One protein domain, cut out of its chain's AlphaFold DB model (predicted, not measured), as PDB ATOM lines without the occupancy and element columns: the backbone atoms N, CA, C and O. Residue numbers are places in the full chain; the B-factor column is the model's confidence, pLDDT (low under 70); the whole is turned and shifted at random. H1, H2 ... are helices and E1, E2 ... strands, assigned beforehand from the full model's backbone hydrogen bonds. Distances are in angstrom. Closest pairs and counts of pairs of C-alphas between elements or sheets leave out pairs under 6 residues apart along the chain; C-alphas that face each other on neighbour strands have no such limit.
ATOM      1  N   ALA A   2     257.158 301.443 297.565       83.31
ATOM      2  CA  ALA A   2     255.852 301.946 297.101       83.31
ATOM      3  C   ALA A   2     254.685 300.925 297.172       83.31
ATOM      4  O   ALA A   2     253.635 301.304 297.689       83.31
ATOM      5  N   PRO A   3     254.860 299.635 296.806       89.69
ATOM      6  CA  PRO A   3     253.790 298.641 296.955       89.69
ATOM      7  C   PRO A   3     253.359 298.422 298.412       89.69
ATOM      8  O   PRO A   3     252.176 298.310 298.699       89.69
ATOM      9  N   LEU A   4     254.306 298.429 299.357       90.62
ATOM     10  CA  LEU A   4     254.006 298.255 300.782       90.62
ATOM     11  C   LEU A   4     253.294 299.484 301.361       90.62
ATOM     12  O   LEU A   4     252.354 299.337 302.135       90.62
ATOM     13  N   ARG A   5     253.702 300.694 300.953       90.62
ATOM     14  CA  ARG A   5     253.025 301.937 301.354       90.62
ATOM     15  C   ARG A   5     251.581 301.987 300.854       90.62
ATOM     16  O   ARG A   5     250.708 302.400 301.608       90.62
ATOM     17  N   ALA A   6     251.323 301.512 299.634       91.50
ATOM     18  CA  ALA A   6     249.966 301.398 299.096       91.50
ATOM     19  C   ALA A   6     249.082 300.437 299.915       91.50
ATOM     20  O   ALA A   6     247.878 300.644 300.012       91.50
ATOM     21  N   LEU A   7     249.686 299.435 300.562       91.62
ATOM     22  CA  LEU A   7     249.023 298.508 301.489       91.62
ATOM     23  C   LEU A   7     248.979 299.024 302.945       91.62
ATOM     24  O   LEU A   7     248.687 298.270 303.873       91.62
ATOM     25  N   GLY A   8     249.294 300.302 303.174       89.81
ATOM     26  CA  GLY A   8     249.202 300.950 304.485       89.81
ATOM     27  C   GLY A   8     250.450 300.844 305.366       89.81
ATOM     28  O   GLY A   8     250.423 301.320 306.500       89.81
ATOM     29  N   ALA A   9     251.556 300.267 304.879       91.88
ATOM     30  CA  ALA A   9     252.809 300.249 305.629       91.88
ATOM     31  C   ALA A   9     253.437 301.651 305.688       91.88
ATOM     32  O   ALA A   9     253.757 302.254 304.661       91.88
ATOM     33  N   GLN A  10     253.673 302.159 306.893       90.06
ATOM     34  CA  GLN A  10     254.392 303.418 307.104       90.06
ATOM     35  C   GLN A  10     255.876 303.181 307.407       90.06
ATOM     36  O   GLN A  10     256.251 302.204 308.052       90.06
ATOM     37  N   PHE A  11     256.714 304.102 306.935       89.38
ATOM     38  CA  PHE A  11     258.159 304.089 307.138       89.38
ATOM     39  C   PHE A  11     258.621 305.488 307.529       89.38
ATOM     40  O   PHE A  11     258.128 306.466 306.958       89.38
ATOM     41  N   THR A  12     259.596 305.556 308.429       87.00
ATOM     42  CA  THR A  12     260.327 306.782 308.757       87.00
ATOM     43  C   THR A  12     261.743 306.690 308.207       87.00
ATOM     44  O   THR A  12     262.272 305.587 308.062       87.00
ATOM     45  N   TYR A  13     262.341 307.823 307.862       86.94
ATOM     46  CA  TYR A  13     263.748 307.852 307.490       86.94
ATOM     47  C   TYR A  13     264.593 307.967 308.762       86.94
ATOM     48  O   TYR A  13     264.303 308.798 309.621       86.94
ATOM     49  N   SER A  14     265.593 307.100 308.901       84.44
ATOM     50  CA  SER A  14     266.625 307.194 309.929       84.44
ATOM     51  C   SER A  14     267.856 307.822 309.291       84.44
ATOM     52  O   SER A  14     268.463 307.219 308.405       84.44
ATOM     53  N   GLU A  15     268.207 309.024 309.742       85.06
ATOM     54  CA  GLU A  15     269.411 309.740 309.303       85.06
ATOM     55  C   GLU A  15     270.678 308.942 309.641       85.06
ATOM     56  O   GLU A  15     271.511 308.718 308.767       85.06
ATOM     57  N   LEU A  16     270.783 308.415 310.868       82.94
ATOM     58  CA  LEU A  16     271.940 307.621 311.306       82.94
ATOM     59  C   LEU A  16     272.080 306.299 310.546       82.94
ATOM     60  O   LEU A  16     273.183 305.875 310.212       82.94
ATOM     61  N   GLY A  17     270.954 305.644 310.255       80.50
ATOM     62  CA  GLY A  17     270.938 304.412 309.473       80.50
ATOM     63  C   GLY A  17     271.021 304.634 307.962       80.50
ATOM     64  O   GLY A  17     271.092 303.651 307.226       80.50
ATOM     65  N   ALA A  18     270.947 305.889 307.498       87.38
ATOM     66  CA  ALA A  18     270.792 306.277 306.096       87.38
ATOM     67  C   ALA A  18     269.741 305.428 305.344       87.38
ATOM     68  O   ALA A  18     269.926 305.029 304.190       87.38
ATOM     69  N   ALA A  19     268.639 305.087 306.022       86.56
ATOM     70  CA  ALA A  19     267.689 304.087 305.547       86.56
ATOM     71  C   ALA A  19     266.253 304.355 306.006       86.56
ATOM     72  O   ALA A  19     265.987 304.952 307.048       86.56
ATOM     73  N   TRP A  20     265.299 303.842 305.228       87.69
ATOM     74  CA  TRP A  20     263.886 303.845 305.591       87.69
ATOM     75  C   TRP A  20     263.555 302.648 306.479       87.69
ATOM     76  O   TRP A  20     263.643 301.498 306.047       87.69
ATOM     77  N   VAL A  21     263.105 302.927 307.698       86.38
ATOM     78  CA  VAL A  21     262.741 301.922 308.696       86.38
ATOM     79  C   VAL A  21     261.224 301.790 308.753       86.38
ATOM     80  O   VAL A  21     260.490 302.776 308.830       86.38
ATOM     81  N   TYR A  22     260.738 300.552 308.691       87.69
ATOM     82  CA  TYR A  22     259.318 300.252 308.831       87.69
ATOM     83  C   TYR A  22     258.853 300.539 310.262       87.69
ATOM     84  O   TYR A  22     259.329 299.909 311.203       87.69
ATOM     85  N   THR A  23     257.862 301.418 310.429       85.19
ATOM     86  CA  THR A  23     257.375 301.850 311.755       85.19
ATOM     87  C   THR A  23     256.433 300.841 312.418       85.19
ATOM     88  O   THR A  23     255.759 301.155 313.396       85.19
ATOM     89  N   ARG A  24     256.363 299.614 311.880       86.75
ATOM     90  CA  ARG A  24     255.556 298.503 312.415       86.75
ATOM     91  C   ARG A  24     254.066 298.826 312.536       86.75
ATOM     92  O   ARG A  24     253.380 298.368 313.442       86.75
ATOM     93  N   THR A  25     253.537 299.577 311.577       87.19
ATOM     94  CA  THR A  25     252.124 299.994 311.542       87.19
ATOM     95  C   THR A  25     251.124 298.848 311.574       87.19
ATOM     96  O   THR A  25     250.137 298.938 312.296       87.19
ATOM     97  N   TRP A  26     251.382 297.751 310.863       89.12
ATOM     98  CA  TRP A  26     250.495 296.587 310.867       89.12
ATOM     99  C   TRP A  26     250.501 295.870 312.215       89.12
ATOM    100  O   TRP A  26     249.458 295.402 312.656       89.12
ATOM    101  N   LEU A  27     251.644 295.848 312.913       86.69
ATOM    102  CA  LEU A  27     251.737 295.319 314.274       86.69
ATOM    103  C   LEU A  27     250.829 296.125 315.219       86.69
ATOM    104  O   LEU A  27     250.021 295.560 315.953       86.69
ATOM    105  N   SER A  28     250.906 297.456 315.147       83.69
ATOM    106  CA  SER A  28     250.049 298.346 315.936       83.69
ATOM    107  C   SER A  28     248.563 298.195 315.585       83.69
ATOM    108  O   SER A  28     247.731 298.142 316.486       83.69
ATOM    109  N   GLN A  29     248.222 298.074 314.298       87.19
ATOM    110  CA  GLN A  29     246.842 297.851 313.847       87.19
ATOM    111  C   GLN A  29     246.290 296.504 314.323       87.19
ATOM    112  O   GLN A  29     245.165 296.455 314.813       87.19
ATOM    113  N   ALA A  30     247.084 295.431 314.257       86.94
ATOM    114  CA  ALA A  30     246.683 294.114 314.745       86.94
ATOM    115  C   ALA A  30     246.295 294.156 316.232       86.94
ATOM    116  O   ALA A  30     245.265 293.609 316.616       86.94
ATOM    117  N   ARG A  31     247.051 294.890 317.062       86.25
ATOM    118  CA  ARG A  31     246.713 295.069 318.483       86.25
ATOM    119  C   ARG A  31     245.432 295.876 318.706       86.25
ATOM    120  O   ARG A  31     244.758 295.656 319.705       86.25
ATOM    121  N   VAL A  32     245.099 296.823 317.830       87.12
ATOM    122  CA  VAL A  32     243.829 297.566 317.930       87.12
ATOM    123  C   VAL A  32     242.647 296.662 317.591       87.12
ATOM    124  O   VAL A  32     241.630 296.716 318.275       87.12
ATOM    125  N   LEU A  33     242.793 295.830 316.559       88.75
ATOM    126  CA  LEU A  33     241.729 294.955 316.073       88.75
ATOM    127  C   LEU A  33     241.452 293.779 317.012       88.75
ATOM    128  O   LEU A  33     240.300 293.384 317.153       88.75
ATOM    129  N   ASP A  34     242.488 293.238 317.653       89.25
ATOM    130  CA  ASP A  34     242.360 292.028 318.460       89.25
ATOM    131  C   ASP A  34     243.251 292.073 319.709       89.25
ATOM    132  O   ASP A  34     244.239 291.356 319.849       89.25
ATOM    133  N   ARG A  35     242.942 293.016 320.607       87.94
ATOM    134  CA  ARG A  35     243.860 293.455 321.668       87.94
ATOM    135  C   ARG A  35     244.198 292.398 322.711       87.94
ATOM    136  O   ARG A  35     245.339 292.346 323.168       87.94
ATOM    137  N   ASP A  36     243.200 291.641 323.151       87.38
ATOM    138  CA  ASP A  36     243.325 290.764 324.316       87.38
ATOM    139  C   ASP A  36     243.387 289.268 323.915       87.38
ATOM    140  O   ASP A  36     243.486 288.409 324.791       87.38
ATOM    141  N   SER A  37     243.412 288.948 322.611       91.56
ATOM    142  CA  SER A  37     243.667 287.593 322.099       91.56
ATOM    143  C   SER A  37     245.141 287.190 322.196       91.56
ATOM    144  O   SER A  37     245.994 288.045 322.442       91.56
ATOM    145  N   PRO A  38     245.491 285.916 321.934       92.75
ATOM    146  CA  PRO A  38     246.886 285.484 321.897       92.75
ATOM    147  C   PRO A  38     247.771 286.314 320.952       92.75
ATOM    148  O   PRO A  38     248.926 286.585 321.278       92.75
ATOM    149  N   VAL A  39     247.234 286.771 319.812       91.38
ATOM    150  CA  VAL A  39     247.983 287.625 318.877       91.38
ATOM    151  C   VAL A  39     248.197 289.007 319.487       91.38
ATOM    152  O   VAL A  39     249.337 289.460 319.562       91.38
ATOM    153  N   GLY A  40     247.145 289.660 319.988       92.94
ATOM    154  CA  GLY A  40     247.266 290.973 320.632       92.94
ATOM    155  C   GLY A  40     248.176 290.971 321.860       92.94
ATOM    156  O   GLY A  40     248.926 291.925 322.078       92.94
ATOM    157  N   GLN A  41     248.171 289.876 322.618       94.56
ATOM    158  CA  GLN A  41     249.062 289.631 323.751       94.56
ATOM    159  C   GLN A  41     250.526 289.514 323.313       94.56
ATOM    160  O   GLN A  41     251.385 290.195 323.876       94.56
ATOM    161  N   ALA A  42     250.813 288.724 322.275       93.69
ATOM    162  CA  ALA A  42     252.159 288.621 321.715       93.69
ATOM    163  C   ALA A  42     252.654 289.976 321.187       93.69
ATOM    164  O   ALA A  42     253.795 290.365 321.444       93.69
ATOM    165  N   VAL A  43     251.778 290.735 320.515       94.06
ATOM    166  CA  VAL A  43     252.096 292.102 320.098       94.06
ATOM    167  C   VAL A  43     252.426 292.966 321.310       94.06
ATOM    168  O   VAL A  43     253.479 293.594 321.322       94.06
ATOM    169  N   LEU A  44     251.575 292.991 322.339       95.00
ATOM    170  CA  LEU A  44     251.817 293.787 323.541       95.00
ATOM    171  C   LEU A  44     253.188 293.490 324.160       95.00
ATOM    172  O   LEU A  44     253.894 294.438 324.497       95.00
ATOM    173  N   LEU A  45     253.575 292.219 324.288       95.25
ATOM    174  CA  LEU A  45     254.884 291.858 324.838       95.25
ATOM    175  C   LEU A  45     256.028 292.449 324.015       95.25
ATOM    176  O   LEU A  45     256.926 293.052 324.592       95.25
ATOM    177  N   ILE A  46     255.961 292.368 322.683       93.44
ATOM    178  CA  ILE A  46     256.953 292.998 321.796       93.44
ATOM    179  C   ILE A  46     256.986 294.517 322.017       93.44
ATOM    180  O   ILE A  46     258.055 295.115 322.079       93.44
ATOM    181  N   GLN A  47     255.824 295.159 322.155       93.12
ATOM    182  CA  GLN A  47     255.763 296.609 322.327       93.12
ATOM    183  C   GLN A  47     256.297 297.074 323.689       93.12
ATOM    184  O   GLN A  47     256.983 298.095 323.754       93.12
ATOM    185  N   LEU A  48     256.015 296.322 324.758       95.81
ATOM    186  CA  LEU A  48     256.584 296.554 326.087       95.81
ATOM    187  C   LEU A  48     258.101 296.356 326.066       95.81
ATOM    188  O   LEU A  48     258.825 297.213 326.557       95.81
ATOM    189  N   ASP A  49     258.577 295.272 325.449       94.38
ATOM    190  CA  ASP A  49     259.999 294.928 325.348       94.38
ATOM    191  C   ASP A  49     260.819 296.004 324.614       94.38
ATOM    192  O   ASP A  49     261.974 296.241 324.975       94.38
ATOM    193  N   GLN A  50     260.190 296.701 323.658       90.81
ATOM    194  CA  GLN A  50     260.778 297.766 322.837       90.81
ATOM    195  C   GLN A  50     260.481 299.195 323.331       90.81
ATOM    196  O   GLN A  50     260.785 300.161 322.636       90.81
ATOM    197  N   GLY A  51     259.858 299.382 324.498       92.56
ATOM    198  CA  GLY A  51     259.620 300.733 325.027       92.56
ATOM    199  C   GLY A  51     258.612 301.573 324.228       92.56
ATOM    200  O   GLY A  51     258.593 302.804 324.340       92.56
ATOM    201  N   PHE A  52     257.779 300.925 323.404       90.06
ATOM    202  CA  PHE A  52     256.858 301.575 322.465       90.06
ATOM    203  C   PHE A  52     257.529 302.514 321.451       90.06
ATOM    204  O   PHE A  52     256.872 303.420 320.935       90.06
ATOM    205  N   ASP A  53     258.811 302.306 321.141       84.56
ATOM    206  CA  ASP A  53     259.459 302.970 320.013       84.56
ATOM    207  C   ASP A  53     259.841 301.963 318.920       84.56
ATOM    208  O   ASP A  53     260.725 301.127 319.086       84.56
ATOM    209  N   PHE A  54     259.165 302.059 317.774       78.62
ATOM    210  CA  PHE A  54     259.449 301.250 316.582       78.62
ATOM    211  C   PHE A  54     260.146 302.048 315.480       78.62
ATOM    212  O   PHE A  54     260.416 301.496 314.414       78.62
ATOM    213  N   SER A  55     260.384 303.341 315.710       75.19
ATOM    214  CA  SER A  55     261.044 304.224 314.749       75.19
ATOM    215  C   SER A  55     262.556 304.023 314.744       75.19
ATOM    216  O   SER A  55     263.180 304.171 313.696       75.19
ATOM    217  N   GLY A  56     263.134 303.671 315.899       71.50
ATOM    218  CA  GLY A  56     264.582 303.677 316.104       71.50
ATOM    219  C   GLY A  56     265.179 305.088 316.108       71.50
ATOM    220  O   GLY A  56     266.390 305.226 316.016       71.50
ATOM    221  N   THR A  57     264.335 306.123 316.173       79.50
ATOM    222  CA  THR A  57     264.735 307.536 316.134       79.50
ATOM    223  C   THR A  57     264.182 308.324 317.319       79.50
ATOM    224  O   THR A  57     264.031 309.542 317.234       79.50
ATOM    225  N   CYS A  58     263.765 307.640 318.388       84.94
ATOM    226  CA  CYS A  58     263.132 308.238 319.561       84.94
ATOM    227  C   CYS A  58     261.948 309.153 319.213       84.94
ATOM    228  O   CYS A  58     261.669 310.111 319.934       84.94
ATOM    229  N   ALA A  59     261.218 308.868 318.124       80.00
ATOM    230  CA  ALA A  59     260.163 309.748 317.610       80.00
ATOM    231  C   ALA A  59     259.006 309.947 318.606       80.00
ATOM    232  O   ALA A  59     258.309 310.958 318.571       80.00
ATOM    233  N   ALA A  60     258.809 308.990 319.518       79.38
ATOM    234  CA  ALA A  60     257.839 309.075 320.608       79.38
ATOM    235  C   ALA A  60     258.398 309.763 321.875       79.38
ATOM    236  O   ALA A  60     257.729 309.787 322.907       79.38
ATOM    237  N   GLY A  61     259.622 310.291 321.830       86.00
ATOM    238  CA  GLY A  61     260.373 310.820 322.967       86.00
ATOM    239  C   GLY A  61     261.275 309.777 323.635       86.00
ATOM    240  O   GLY A  61     261.015 308.569 323.562       86.00
ATOM    241  N   ALA A  62     262.313 310.268 324.321       87.62
ATOM    242  CA  ALA A  62     263.385 309.465 324.916       87.62
ATOM    243  C   ALA A  62     262.916 308.516 326.036       87.62
ATOM    244  O   ALA A  62     263.481 307.446 326.232       87.62
ATOM    245  N   GLU A  63     261.855 308.862 326.766       93.31
ATOM    246  CA  GLU A  63     261.424 308.126 327.960       93.31
ATOM    247  C   GLU A  63     260.453 306.971 327.646       93.31
ATOM    248  O   GLU A  63     259.267 307.000 327.992       93.31
ATOM    249  N   GLY A  64     260.949 305.913 327.002       94.88
ATOM    250  CA  GLY A  64     260.166 304.709 326.699       94.88
ATOM    251  C   GLY A  64     259.588 304.018 327.935       94.88
ATOM    252  O   GLY A  64     258.469 303.503 327.885       94.88
ATOM    253  N   PHE A  65     260.284 304.078 329.074       96.50
ATOM    254  CA  PHE A  65     259.831 303.473 330.331       96.50
ATOM    255  C   PHE A  65     258.462 304.000 330.785       96.50
ATOM    256  O   PHE A  65     257.651 303.216 331.273       96.50
ATOM    257  N   ARG A  66     258.138 305.286 330.555       97.06
ATOM    258  CA  ARG A  66     256.812 305.833 330.902       97.06
ATOM    259  C   ARG A  66     255.700 305.148 330.119       97.06
ATOM    260  O   ARG A  66     254.681 304.765 330.685       97.06
ATOM    261  N   ARG A  67     255.916 304.921 328.821       96.19
ATOM    262  CA  ARG A  67     254.944 304.225 327.966       96.19
ATOM    263  C   ARG A  67     254.774 302.768 328.379       96.19
ATOM    264  O   ARG A  67     253.652 302.264 328.323       96.19
ATOM    265  N   VAL A  68     255.859 302.104 328.783       98.19
ATOM    266  CA  VAL A  68     255.820 300.722 329.290       98.19
ATOM    267  C   VAL A  68     255.003 300.642 330.576       98.19
ATOM    268  O   VAL A  68     254.117 299.793 330.652       98.19
ATOM    269  N   ILE A  69     255.238 301.546 331.534       98.62
ATOM    270  CA  ILE A  69     254.462 301.642 332.782       98.62
ATOM    271  C   ILE A  69     252.980 301.849 332.455       98.62
ATOM    272  O   ILE A  69     252.157 300.996 332.780       98.62
ATOM    273  N   ASP A  70     252.643 302.902 331.707       97.81
ATOM    274  CA  ASP A  70     251.252 303.247 331.398       97.81
ATOM    275  C   ASP A  70     250.495 302.107 330.703       97.81
ATOM    276  O   ASP A  70     249.349 301.798 331.037       97.81
ATOM    277  N   ASN A  71     251.109 301.476 329.698       96.50
ATOM    278  CA  ASN A  71     250.454 300.414 328.936       96.50
ATOM    279  C   ASN A  71     250.395 299.096 329.704       96.50
ATOM    280  O   ASN A  71     249.382 298.396 329.619       96.50
ATOM    281  N   GLY A  72     251.468 298.746 330.412       98.06
ATOM    282  CA  GLY A  72     251.562 297.506 331.165       98.06
ATOM    283  C   GLY A  72     250.627 297.507 332.369       98.06
ATOM    284  O   GLY A  72     249.856 296.566 332.538       98.06
ATOM    285  N   GLU A  73     250.591 298.589 333.147       98.44
ATOM    286  CA  GLU A  73     249.681 298.698 334.291       98.44
ATOM    287  C   GLU A  73     248.212 298.700 333.863       98.44
ATOM    288  O   GLU A  73     247.404 297.964 334.429       98.44
ATOM    289  N   ARG A  74     247.857 299.439 332.799       97.31
ATOM    290  CA  ARG A  74     246.493 299.397 332.236       97.31
ATOM    291  C   ARG A  74     246.105 298.011 331.732       97.31
ATOM    292  O   ARG A  74     244.925 297.664 331.755       97.31
ATOM    293  N   TYR A  75     247.060 297.240 331.215       96.94
ATOM    294  CA  TYR A  75     246.812 295.866 330.798       96.94
ATOM    295  C   TYR A  75     246.547 294.962 332.003       96.94
ATOM    296  O   TYR A  75     245.514 294.298 332.043       96.94
ATOM    297  N   LEU A  76     247.431 294.997 333.001       97.62
ATOM    298  CA  LEU A  76     247.341 294.185 334.217       97.62
ATOM    299  C   LEU A  76     246.078 294.487 335.030       97.62
ATOM    300  O   LEU A  76     245.442 293.567 335.532       97.62
ATOM    301  N   ALA A  77     245.671 295.756 335.110       97.31
ATOM    302  CA  ALA A  77     244.432 296.149 335.777       97.31
ATOM    303  C   ALA A  77     243.182 295.590 335.078       97.31
ATOM    304  O   ALA A  77     242.185 295.284 335.725       97.31
ATOM    305  N   ARG A  78     243.224 295.462 333.749       95.44
ATOM    306  CA  ARG A  78     242.078 295.028 332.947       95.44
ATOM    307  C   ARG A  78     241.991 293.511 332.796       95.44
ATOM    308  O   ARG A  78     240.889 292.974 332.783       95.44
ATOM    309  N   VAL A  79     243.128 292.836 332.629       94.19
ATOM    310  CA  VAL A  79     243.202 291.393 332.357       94.19
ATOM    311  C   VAL A  79     244.175 290.719 333.340       94.19
ATOM    312  O   VAL A  79     245.197 290.168 332.925       94.19
ATOM    313  N   PRO A  80     243.891 290.750 334.656       92.56
ATOM    314  CA  PRO A  80     244.841 290.313 335.686       92.56
ATOM    315  C   PRO A  80     245.170 288.814 335.639       92.56
ATOM    316  O   PRO A  80     246.231 288.407 336.099       92.56
ATOM    317  N   LEU A  81     244.286 287.990 335.066       92.44
ATOM    318  CA  LEU A  81     244.468 286.538 334.918       92.44
ATOM    319  C   LEU A  81     245.039 286.142 333.549       92.44
ATOM    320  O   LEU A  81     244.927 284.992 333.132       92.44
ATOM    321  N   SER A  82     245.596 287.106 332.815       94.19
ATOM    322  CA  SER A  82     246.198 286.841 331.515       94.19
ATOM    323  C   SER A  82     247.347 285.828 331.615       94.19
ATOM    324  O   SER A  82     248.160 285.930 332.537       94.19
ATOM    325  N   PRO A  83     247.498 284.913 330.637       94.56
ATOM    326  CA  PRO A  83     248.625 283.983 330.605       94.56
ATOM    327  C   PRO A  83     249.988 284.678 330.458       94.56
ATOM    328  O   PRO A  83     250.997 284.063 330.773       94.56
ATOM    329  N   ILE A  84     250.023 285.941 330.011       95.56
ATOM    330  CA  ILE A  84     251.254 286.743 329.882       95.56
ATOM    331  C   ILE A  84     251.460 287.726 331.046       95.56
ATOM    332  O   ILE A  84     252.318 288.608 330.977       95.56
ATOM    333  N   ALA A  85     250.639 287.659 332.102       96.50
ATOM    334  CA  ALA A  85     250.680 288.638 333.190       96.50
ATOM    335  C   ALA A  85     252.047 288.680 333.894       96.50
ATOM    336  O   ALA A  85     252.506 289.756 334.279       96.50
ATOM    337  N   ALA A  86     252.726 287.536 334.024       96.75
ATOM    338  CA  ALA A  86     254.041 287.461 334.652       96.75
ATOM    339  C   ALA A  86     255.119 288.190 333.832       96.75
ATOM    340  O   ALA A  86     255.904 288.962 334.385       96.75
ATOM    341  N   GLU A  87     255.123 288.002 332.514       97.50
ATOM    342  CA  GLU A  87     255.999 288.696 331.572       97.50
ATOM    343  C   GLU A  87     255.727 290.202 331.576       97.50
ATOM    344  O   GLU A  87     256.664 291.001 331.629       97.50
ATOM    345  N   VAL A  88     254.451 290.610 331.585       97.81
ATOM    346  CA  VAL A  88     254.083 292.032 331.659       97.81
ATOM    347  C   VAL A  88     254.556 292.641 332.977       97.81
ATOM    348  O   VAL A  88     255.175 293.702 332.964       97.81
ATOM    349  N   HIS A  89     254.336 291.966 334.108       98.38
ATOM    350  CA  HIS A  89     254.865 292.404 335.398       98.38
ATOM    351  C   HIS A  89     256.388 292.554 335.367       98.38
ATOM    352  O   HIS A  89     256.904 293.575 335.811       98.38
ATOM    353  N   PHE A  90     257.119 291.596 334.798       98.12
ATOM    354  CA  PHE A  90     258.569 291.712 334.672       98.12
ATOM    355  C   PHE A  90     258.981 292.955 333.867       98.12
ATOM    356  O   PHE A  90     259.808 293.734 334.340       98.12
ATOM    357  N   LEU A  91     258.381 293.184 332.695       98.50
ATOM    358  CA  LEU A  91     258.723 294.315 331.825       98.50
ATOM    359  C   LEU A  91     258.366 295.674 332.450       98.50
ATOM    360  O   LEU A  91     259.145 296.619 332.319       98.50
ATOM    361  N   VAL A  92     257.246 295.768 333.174       98.81
ATOM    362  CA  VAL A  92     256.880 296.972 333.946       98.81
ATOM    363  C   VAL A  92     257.849 297.187 335.112       98.81
ATOM    364  O   VAL A  92     258.272 298.314 335.365       98.81
ATOM    365  N   GLY A  93     258.278 296.114 335.780       98.50
ATOM    366  CA  GLY A  93     259.326 296.174 336.797       98.50
ATOM    367  C   GLY A  93     260.656 296.693 336.242       98.50
ATOM    368  O   GLY A  93     261.316 297.503 336.897       98.50
ATOM    369  N   GLU A  94     261.045 296.281 335.029       98.50
ATOM    370  CA  GLU A  94     262.225 296.825 334.338       98.50
ATOM    371  C   GLU A  94     262.054 298.329 334.055       98.50
ATOM    372  O   GLU A  94     263.002 299.086 334.231       98.50
ATOM    373  N   ALA A  95     260.850 298.783 333.691       98.56
ATOM    374  CA  ALA A  95     260.592 300.192 333.398       98.56
ATOM    375  C   ALA A  95     260.663 301.085 334.644       98.56
ATOM    376  O   ALA A  95     261.288 302.142 334.612       98.56
ATOM    377  N   TYR A  96     260.115 300.643 335.775       98.69
ATOM    378  CA  TYR A  96     260.330 301.343 337.043       98.69
ATOM    379  C   TYR A  96     261.798 301.307 337.488       98.69
ATOM    380  O   TYR A  96     262.295 302.276 338.063       98.69
ATOM    381  N   ARG A  97     262.526 300.221 337.195       98.06
ATOM    382  CA  ARG A  97     263.964 300.129 337.484       98.06
ATOM    383  C   ARG A  97     264.774 301.173 336.713       98.06
ATOM    384  O   ARG A  97     265.777 301.636 337.248       98.06
ATOM    385  N   ASP A  98     264.357 301.558 335.509       97.81
ATOM    386  CA  ASP A  98     265.024 302.623 334.753       97.81
ATOM    387  C   ASP A  98     264.935 303.972 335.463       97.81
ATOM    388  O   ASP A  98     265.937 304.673 335.527       97.81
ATOM    389  N   VAL A  99     263.795 304.303 336.077       97.81
ATOM    390  CA  VAL A  99     263.658 305.529 336.888       97.81
ATOM    391  C   VAL A  99     264.659 305.525 338.048       97.81
ATOM    392  O   VAL A  99     265.324 306.527 338.294       97.81
ATOM    393  N   VAL A 100     264.827 304.378 338.717       97.88
ATOM    394  CA  VAL A 100     265.841 304.212 339.774       97.88
ATOM    395  C   VAL A 100     267.256 304.355 339.203       97.88
ATOM    396  O   VAL A 100     268.096 305.022 339.797       97.88
ATOM    397  N   ALA A 101     267.536 303.748 338.049       96.94
ATOM    398  CA  ALA A 101     268.840 303.836 337.397       96.94
ATOM    399  C   ALA A 101     269.196 305.291 337.039       96.94
ATOM    400  O   ALA A 101     270.293 305.746 337.358       96.94
ATOM    401  N   LEU A 102     268.257 306.019 336.429       96.75
ATOM    402  CA  LEU A 102     268.396 307.423 336.036       96.75
ATOM    403  C   LEU A 102     268.646 308.328 337.248       96.75
ATOM    404  O   LEU A 102     269.572 309.134 337.225       96.75
ATOM    405  N   ALA A 103     267.895 308.141 338.339       96.62
ATOM    406  CA  ALA A 103     268.100 308.880 339.589       96.62
ATOM    407  C   ALA A 103     269.497 308.662 340.199       96.62
ATOM    408  O   ALA A 103     270.017 309.520 340.907       96.62
ATOM    409  N   HIS A 104     270.128 307.524 339.902       95.31
ATOM    410  CA  HIS A 104     271.493 307.196 340.311       95.31
ATOM    411  C   HIS A 104     272.546 307.443 339.215       95.31
ATOM    412  O   HIS A 104     273.683 306.985 339.341       95.31
ATOM    413  N   GLY A 105     272.191 308.172 338.155       93.19
ATOM    414  CA  GLY A 105     273.129 308.625 337.132       93.19
ATOM    415  C   GLY A 105     273.441 307.615 336.024       93.19
ATOM    416  O   GLY A 105     274.416 307.783 335.291       93.19
ATOM    417  N   ALA A 106     272.643 306.561 335.851       91.50
ATOM    418  CA  ALA A 106     272.704 305.802 334.606       91.50
ATOM    419  C   ALA A 106     272.236 306.706 333.450       91.50
ATOM    420  O   ALA A 106     271.184 307.322 333.558       91.50
ATOM    421  N   GLY A 107     272.993 306.788 332.352       83.94
ATOM    422  CA  GLY A 107     272.607 307.594 331.184       83.94
ATOM    423  C   GLY A 107     272.765 309.112 331.351       83.94
ATOM    424  O   GLY A 107     272.098 309.850 330.635       83.94
ATOM    425  N   LEU A 108     273.639 309.580 332.255       83.88
ATOM    426  CA  LEU A 108     273.896 311.014 332.510       83.88
ATOM    427  C   LEU A 108     274.240 311.840 331.263       83.88
ATOM    428  O   LEU A 108     273.988 313.039 331.241       83.88
ATOM    429  N   GLU A 109     274.801 311.211 330.233       84.88
ATOM    430  CA  GLU A 109     275.102 311.863 328.952       84.88
ATOM    431  C   GLU A 109     273.831 312.279 328.187       84.88
ATOM    432  O   GLU A 109     273.884 313.172 327.346       84.88
ATOM    433  N   TYR A 110     272.678 311.685 328.517       85.19
ATOM    434  CA  TYR A 110     271.413 311.857 327.796       85.19
ATOM    435  C   TYR A 110     270.235 312.264 328.694       85.19
ATOM    436  O   TYR A 110     269.173 312.622 328.183       85.19
ATOM    437  N   ALA A 111     270.386 312.208 330.020       88.50
ATOM    438  CA  ALA A 111     269.331 312.536 330.973       88.50
ATOM    439  C   ALA A 111     269.887 313.149 332.267       88.50
ATOM    440  O   ALA A 111     270.848 312.646 332.852       88.50
ATOM    441  N   ASP A 112     269.235 314.204 332.762       91.75
ATOM    442  CA  ASP A 112     269.563 314.796 334.059       91.75
ATOM    443  C   ASP A 112     269.022 313.925 335.202       91.75
ATOM    444  O   ASP A 112     267.814 313.850 335.434       91.75
ATOM    445  N   SER A 113     269.930 313.294 335.952       92.31
ATOM    446  CA  SER A 113     269.590 312.461 337.114       92.31
ATOM    447  C   SER A 113     268.723 313.176 338.158       92.31
ATOM    448  O   SER A 113     267.866 312.542 338.779       92.31
ATOM    449  N   SER A 114     268.886 314.496 338.320       93.62
ATOM    450  CA  SER A 114     268.169 315.271 339.335       93.62
ATOM    451  C   SER A 114     266.655 315.289 339.099       93.62
ATOM    452  O   SER A 114     265.878 315.321 340.059       93.62
ATOM    453  N   ALA A 115     266.230 315.153 337.838       95.06
ATOM    454  CA  ALA A 115     264.826 315.089 337.447       95.06
ATOM    455  C   ALA A 115     264.109 313.831 337.974       95.06
ATOM    456  O   ALA A 115     262.879 313.816 338.062       95.06
ATOM    457  N   TYR A 116     264.854 312.784 338.350       96.19
ATOM    458  CA  TYR A 116     264.301 311.486 338.752       96.19
ATOM    459  C   TYR A 116     264.420 311.200 340.251       96.19
ATOM    460  O   TYR A 116     263.714 310.328 340.757       96.19
ATOM    461  N   THR A 117     265.244 311.953 340.985       95.94
ATOM    462  CA  THR A 117     265.499 311.738 342.421       95.94
ATOM    463  C   THR A 117     264.220 311.714 343.258       95.94
ATOM    464  O   THR A 117     264.069 310.863 344.129       95.94
ATOM    465  N   ALA A 118     263.262 312.605 342.979       97.31
ATOM    466  CA  ALA A 118     262.001 312.658 343.723       97.31
ATOM    467  C   ALA A 118     261.107 311.422 343.492       97.31
ATOM    468  O   ALA A 118     260.341 311.041 344.375       97.31
ATOM    469  N   ALA A 119     261.200 310.794 342.316       97.25
ATOM    470  CA  ALA A 119     260.400 309.628 341.945       97.25
ATOM    471  C   ALA A 119     261.059 308.293 342.339       97.25
ATOM    472  O   ALA A 119     260.386 307.261 342.343       97.25
ATOM    473  N   GLU A 120     262.354 308.298 342.670       97.31
ATOM    474  CA  GLU A 120     263.150 307.093 342.929       97.31
ATOM    475  C   GLU A 120     262.561 306.176 344.013       97.31
ATOM    476  O   GLU A 120     262.413 304.982 343.725       97.31
ATOM    477  N   PRO A 121     262.148 306.666 345.202       97.62
ATOM    478  CA  PRO A 121     261.697 305.771 346.267       97.62
ATOM    479  C   PRO A 121     260.435 304.998 345.875       97.62
ATOM    480  O   PRO A 121     260.312 303.794 346.117       97.62
ATOM    481  N   GLU A 122     259.507 305.688 345.214       98.25
ATOM    482  CA  GLU A 122     258.268 305.098 344.727       98.25
ATOM    483  C   GLU A 122     258.536 304.138 343.563       98.25
ATOM    484  O   GLU A 122     258.043 303.010 343.567       98.25
ATOM    485  N   ALA A 123     259.387 304.521 342.609       98.38
ATOM    486  CA  ALA A 123     259.769 303.648 341.506       98.38
ATOM    487  C   ALA A 123     260.430 302.353 342.002       98.38
ATOM    488  O   ALA A 123     260.099 301.267 341.526       98.38
ATOM    489  N   ARG A 124     261.303 302.430 343.015       98.44
ATOM    490  CA  ARG A 124     261.902 301.248 343.647       98.44
ATOM    491  C   ARG A 124     260.835 300.336 344.248       98.44
ATOM    492  O   ARG A 124     260.875 299.125 344.019       98.44
ATOM    493  N   ARG A 125     259.872 300.895 344.988       98.44
ATOM    494  CA  ARG A 125     258.762 300.130 345.577       98.44
ATOM    495  C   ARG A 125     257.939 299.427 344.495       98.44
ATOM    496  O   ARG A 125     257.744 298.215 344.577       98.44
ATOM    497  N   ARG A 126     257.525 300.158 343.457       98.81
ATOM    498  CA  ARG A 126     256.735 299.625 342.335       98.81
ATOM    499  C   ARG A 126     257.485 298.554 341.548       98.81
ATOM    500  O   ARG A 126     256.918 297.504 341.251       98.81
ATOM    501  N   ALA A 127     258.777 298.753 341.278       98.62
ATOM    502  CA  ALA A 127     259.611 297.740 340.634       98.62
ATOM    503  C   ALA A 127     259.621 296.429 341.439       98.62
ATOM    504  O   ALA A 127     259.408 295.354 340.879       98.62
ATOM    505  N   LEU A 128     259.817 296.511 342.760       98.62
ATOM    506  CA  LEU A 128     259.818 295.344 343.646       98.62
ATOM    507  C   LEU A 128     258.459 294.633 343.696       98.62
ATOM    508  O   LEU A 128     258.425 293.402 343.695       98.62
ATOM    509  N   GLU A 129     257.352 295.376 343.717       98.56
ATOM    510  CA  GLU A 129     255.997 294.811 343.639       98.56
ATOM    511  C   GLU A 129     255.798 294.009 342.356       98.56
ATOM    512  O   GLU A 129     255.368 292.855 342.393       98.56
ATOM    513  N   HIS A 130     256.189 294.590 341.227       98.69
ATOM    514  CA  HIS A 130     256.075 293.941 339.935       98.69
ATOM    515  C   HIS A 130     256.986 292.719 339.796       98.69
ATOM    516  O   HIS A 130     256.529 291.678 339.329       98.69
ATOM    517  N   TYR A 131     258.230 292.768 340.273       98.38
ATOM    518  CA  TYR A 131     259.086 291.579 340.263       98.38
ATOM    519  C   TYR A 131     258.538 290.455 341.146       98.38
ATOM    520  O   TYR A 131     258.605 289.294 340.748       98.38
ATOM    521  N   ARG A 132     257.957 290.770 342.313       98.00
ATOM    522  CA  ARG A 132     257.297 289.763 343.164       98.00
ATOM    523  C   ARG A 132     256.127 289.100 342.441       98.00
ATOM    524  O   ARG A 132     256.037 287.875 342.449       98.00
ATOM    525  N   ALA A 133     255.279 289.890 341.786       97.44
ATOM    526  CA  ALA A 133     254.157 289.369 341.009       97.44
ATOM    527  C   ALA A 133     254.630 288.504 339.826       97.44
ATOM    528  O   ALA A 133     254.099 287.417 339.610       97.44
ATOM    529  N   ALA A 134     255.685 288.926 339.120       97.19
ATOM    530  CA  ALA A 134     256.298 288.140 338.050       97.19
ATOM    531  C   ALA A 134     256.840 286.790 338.553       97.19
ATOM    532  O   ALA A 134     256.637 285.771 337.907       97.19
ATOM    533  N   ILE A 135     257.491 286.755 339.722       96.69
ATOM    534  CA  ILE A 135     257.994 285.508 340.328       96.69
ATOM    535  C   ILE A 135     256.844 284.571 340.709       96.69
ATOM    536  O   ILE A 135     256.941 283.371 340.470       96.69
ATOM    537  N   ALA A 136     255.776 285.105 341.306       94.69
ATOM    538  CA  ALA A 136     254.641 284.307 341.764       94.69
ATOM    539  C   ALA A 136     253.803 283.741 340.607       94.69
ATOM    540  O   ALA A 136     253.258 282.646 340.728       94.69
ATOM    541  N   GLY A 137     253.688 284.489 339.507       87.81
ATOM    542  CA  GLY A 137     252.824 284.143 338.379       87.81
ATOM    543  C   GLY A 137     253.506 283.417 337.219       87.81
ATOM    544  O   GLY A 137     252.794 282.931 336.347       87.81
ATOM    545  N   ALA A 138     254.842 283.360 337.154       77.44
ATOM    546  CA  ALA A 138     255.530 282.851 335.966       77.44
ATOM    547  C   ALA A 138     255.472 281.312 335.856       77.44
ATOM    548  O   ALA A 138     256.068 280.621 336.690       77.44
ATOM    549  N   PRO A 139     254.851 280.753 334.798       70.81
ATOM    550  CA  PRO A 139     254.977 279.328 334.492       70.81
ATOM    551  C   PRO A 139     256.399 278.979 334.012       70.81
ATOM    552  O   PRO A 139     256.873 277.862 334.225       70.81
ATOM    553  N   ASP A 140     257.105 279.945 333.410       73.62
ATOM    554  CA  ASP A 140     258.503 279.822 332.999       73.62
ATOM    555  C   ASP A 140     259.471 280.275 334.107       73.62
ATOM    556  O   ASP A 140     259.463 281.411 334.593       73.62
ATOM    557  N   ARG A 141     260.411 279.393 334.457       82.12
ATOM    558  CA  ARG A 141     261.475 279.692 335.424       82.12
ATOM    559  C   ARG A 141     262.444 280.769 334.935       82.12
ATOM    560  O   ARG A 141     263.200 281.299 335.748       82.12
ATOM    561  N   GLN A 142     262.515 281.089 333.643       91.44
ATOM    562  CA  GLN A 142     263.400 282.142 333.141       91.44
ATOM    563  C   GLN A 142     262.967 283.536 333.607       91.44
ATOM    564  O   GLN A 142     263.801 284.243 334.181       91.44
ATOM    565  N   VAL A 143     261.693 283.900 333.433       93.50
ATOM    566  CA  VAL A 143     261.150 285.198 333.875       93.50
ATOM    567  C   VAL A 143     261.290 285.343 335.387       93.50
ATOM    568  O   VAL A 143     261.856 286.330 335.855       93.50
ATOM    569  N   ALA A 144     260.900 284.319 336.155       94.56
ATOM    570  CA  ALA A 144     261.049 284.326 337.610       94.56
ATOM    571  C   ALA A 144     262.514 284.505 338.055       94.56
ATOM    572  O   ALA A 144     262.804 285.318 338.931       94.56
ATOM    573  N   ARG A 145     263.470 283.799 337.429       95.56
ATOM    574  CA  ARG A 145     264.907 283.957 337.737       95.56
ATOM    575  C   ARG A 145     265.423 285.348 337.386       95.56
ATOM    576  O   ARG A 145     266.233 285.899 338.133       95.56
ATOM    577  N   ALA A 146     264.992 285.911 336.259       94.94
ATOM    578  CA  ALA A 146     265.364 287.265 335.869       94.94
ATOM    579  C   ALA A 146     264.812 288.286 336.872       94.94
ATOM    580  O   ALA A 146     265.593 289.054 337.431       94.94
ATOM    581  N   ALA A 147     263.513 288.223 337.174       96.88
ATOM    582  CA  ALA A 147     262.849 289.069 338.161       96.88
ATOM    583  C   ALA A 147     263.511 288.974 339.544       96.88
ATOM    584  O   ALA A 147     263.786 290.002 340.159       96.88
ATOM    585  N   TRP A 148     263.858 287.767 340.003       96.69
ATOM    586  CA  TRP A 148     264.565 287.571 341.272       96.69
ATOM    587  C   TRP A 148     265.915 288.290 341.307       96.69
ATOM    588  O   TRP A 148     266.185 289.035 342.248       96.69
ATOM    589  N   ARG A 149     266.750 288.127 340.271       95.50
ATOM    590  CA  ARG A 149     268.054 288.813 340.207       95.50
ATOM    591  C   ARG A 149     267.903 290.333 340.264       95.50
ATOM    592  O   ARG A 149     268.682 290.994 340.944       95.50
ATOM    593  N   ARG A 150     266.901 290.882 339.569       96.12
ATOM    594  CA  ARG A 150     266.616 292.326 339.561       96.12
ATOM    595  C   ARG A 150     266.114 292.813 340.918       96.12
ATOM    596  O   ARG A 150     266.623 293.807 341.428       96.12
ATOM    597  N   ALA A 151     265.169 292.093 341.518       96.81
ATOM    598  CA  ALA A 151     264.615 292.424 342.825       96.81
ATOM    599  C   ALA A 151     265.677 292.373 343.928       96.81
ATOM    600  O   ALA A 151     265.761 293.294 344.734       96.81
ATOM    601  N   TRP A 152     266.519 291.335 343.936       96.56
ATOM    602  CA  TRP A 152     267.601 291.199 344.910       96.56
ATOM    603  C   TRP A 152     268.557 292.396 344.868       96.56
ATOM    604  O   TRP A 152     268.892 292.947 345.913       96.56
ATOM    605  N   TRP A 153     268.927 292.854 343.668       94.19
ATOM    606  CA  TRP A 153     269.800 294.018 343.489       94.19
ATOM    607  C   TRP A 153     269.202 295.286 344.115       94.19
ATOM    608  O   TRP A 153     269.876 295.990 344.866       94.19
ATOM    609  N   LEU A 154     267.911 295.538 343.866       95.94
ATOM    610  CA  LEU A 154     267.194 296.681 344.438       95.94
ATOM    611  C   LEU A 154     267.029 296.580 345.961       95.94
ATOM    612  O   LEU A 154     267.138 297.599 346.645       95.94
ATOM    613  N   LEU A 155     266.781 295.378 346.492       96.75
ATOM    614  CA  LEU A 155     266.673 295.120 347.935       96.75
ATOM    615  C   LEU A 155     268.006 295.314 348.661       96.75
ATOM    616  O   LEU A 155     268.018 295.792 349.789       96.75
ATOM    617  N   ALA A 156     269.123 294.991 348.008       95.81
ATOM    618  CA  ALA A 156     270.466 295.220 348.532       95.81
ATOM    619  C   ALA A 156     270.889 296.705 348.508       95.81
ATOM    620  O   ALA A 156     272.023 297.023 348.855       95.81
ATOM    621  N   GLY A 157     270.013 297.617 348.064       92.31
ATOM    622  CA  GLY A 157     270.323 299.043 347.943       92.31
ATOM    623  C   GLY A 157     271.299 299.365 346.810       92.31
ATOM    624  O   GLY A 157     271.758 300.498 346.702       92.31
TER     625      GLY A 157
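Overview. This is residues 2 to 157 of the 170 residues of an uncharacterized protein of Gemmatimonadetes bacterium GWC2_71_9 (UniProt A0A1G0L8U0). Five helices, H3 to H7, pack in an up-and-down bundle with H5 in its middle, while the first part of the model, H1, the small strand hairpin E1-E2 and H2, reaches away beyond H3 and makes much of the length. H2 packs on H3; H1 and the hairpin are apart from the bundle. The 156 printed residues hold seven named helices and two strands, in the order H1 E1 E2 H2 H3 H4 H5 H6 H7, with E1 and E2 as an antiparallel sheet; the class is mostly helix. The whole is compact, with a radius of gyration of the C-alphas of 17.1 A, and spans 54 by 39 by 24 A.

Arrangement. H1, residues 2 to 6, touches no helix. E1, residues 11 to 14, and E2, residues 19 to 22, form a hairpin at 143 degrees, with N 12 and O 21 2.9 A apart and N 21 and O 12 2.8 A apart, both within hydrogen-bond range. H2, residues 25 to 33, touches residues 39 to 44 of H3, residues 38 to 49, at a steep tilt of 51 degrees; their closest C-alphas, of Arg 31 and Gly 40, are 4.7 A apart. The hub is H5, residues 85 to 103. It touches H3 the same way at 14 degrees, a shallow tilt, with residues 87 to 92 alone; the closest C-alphas are those of Leu 48 and Leu 91, 6.5 A. H4, residues 64 to 78, and H5 form a helical hairpin at a shallow tilt of 34 degrees, only just short of steep; C-alphas 65 and 95 are closest, 4.6 A. H6, residues 120 to 137, touches H5 opposite ways, closest at the C-alphas of Ala 86 and Ala 134, 4.1 A. H7, residues 141 to 155, touches H6, closest at C-alphas 144 and 135, 4.3 A. In H1, H2, H3, H4, H6 and H7 every O i to N i+4 pair is within hydrogen-bond range; in H5, 14 of 15 are.

Along the chain. H1 begins at C-alpha 2, (255.852, 301.946, 297.101). H2 is 12.4 A long, H3 16.5 A, H4 21.4 A, H6 25.6 A and H7 20.5 A. H5, the longest helix by residues, measures 27.5 A from C-alpha 85 at (250.680, 288.638, 333.190). H7 ends at C-alpha 155, (266.673, 295.120, 347.935).

Size, cuts and confidence. The C-alphas of Pro 3 and Ala 156, the two farthest apart, are 54.3 A apart. The printed part has no cut. The links H3 to H4, residues 50 to 63, and H5 to H6, residues 104 to 119, are long. The mean pLDDT of the printed part is 92.2, and no printed residue is under 70.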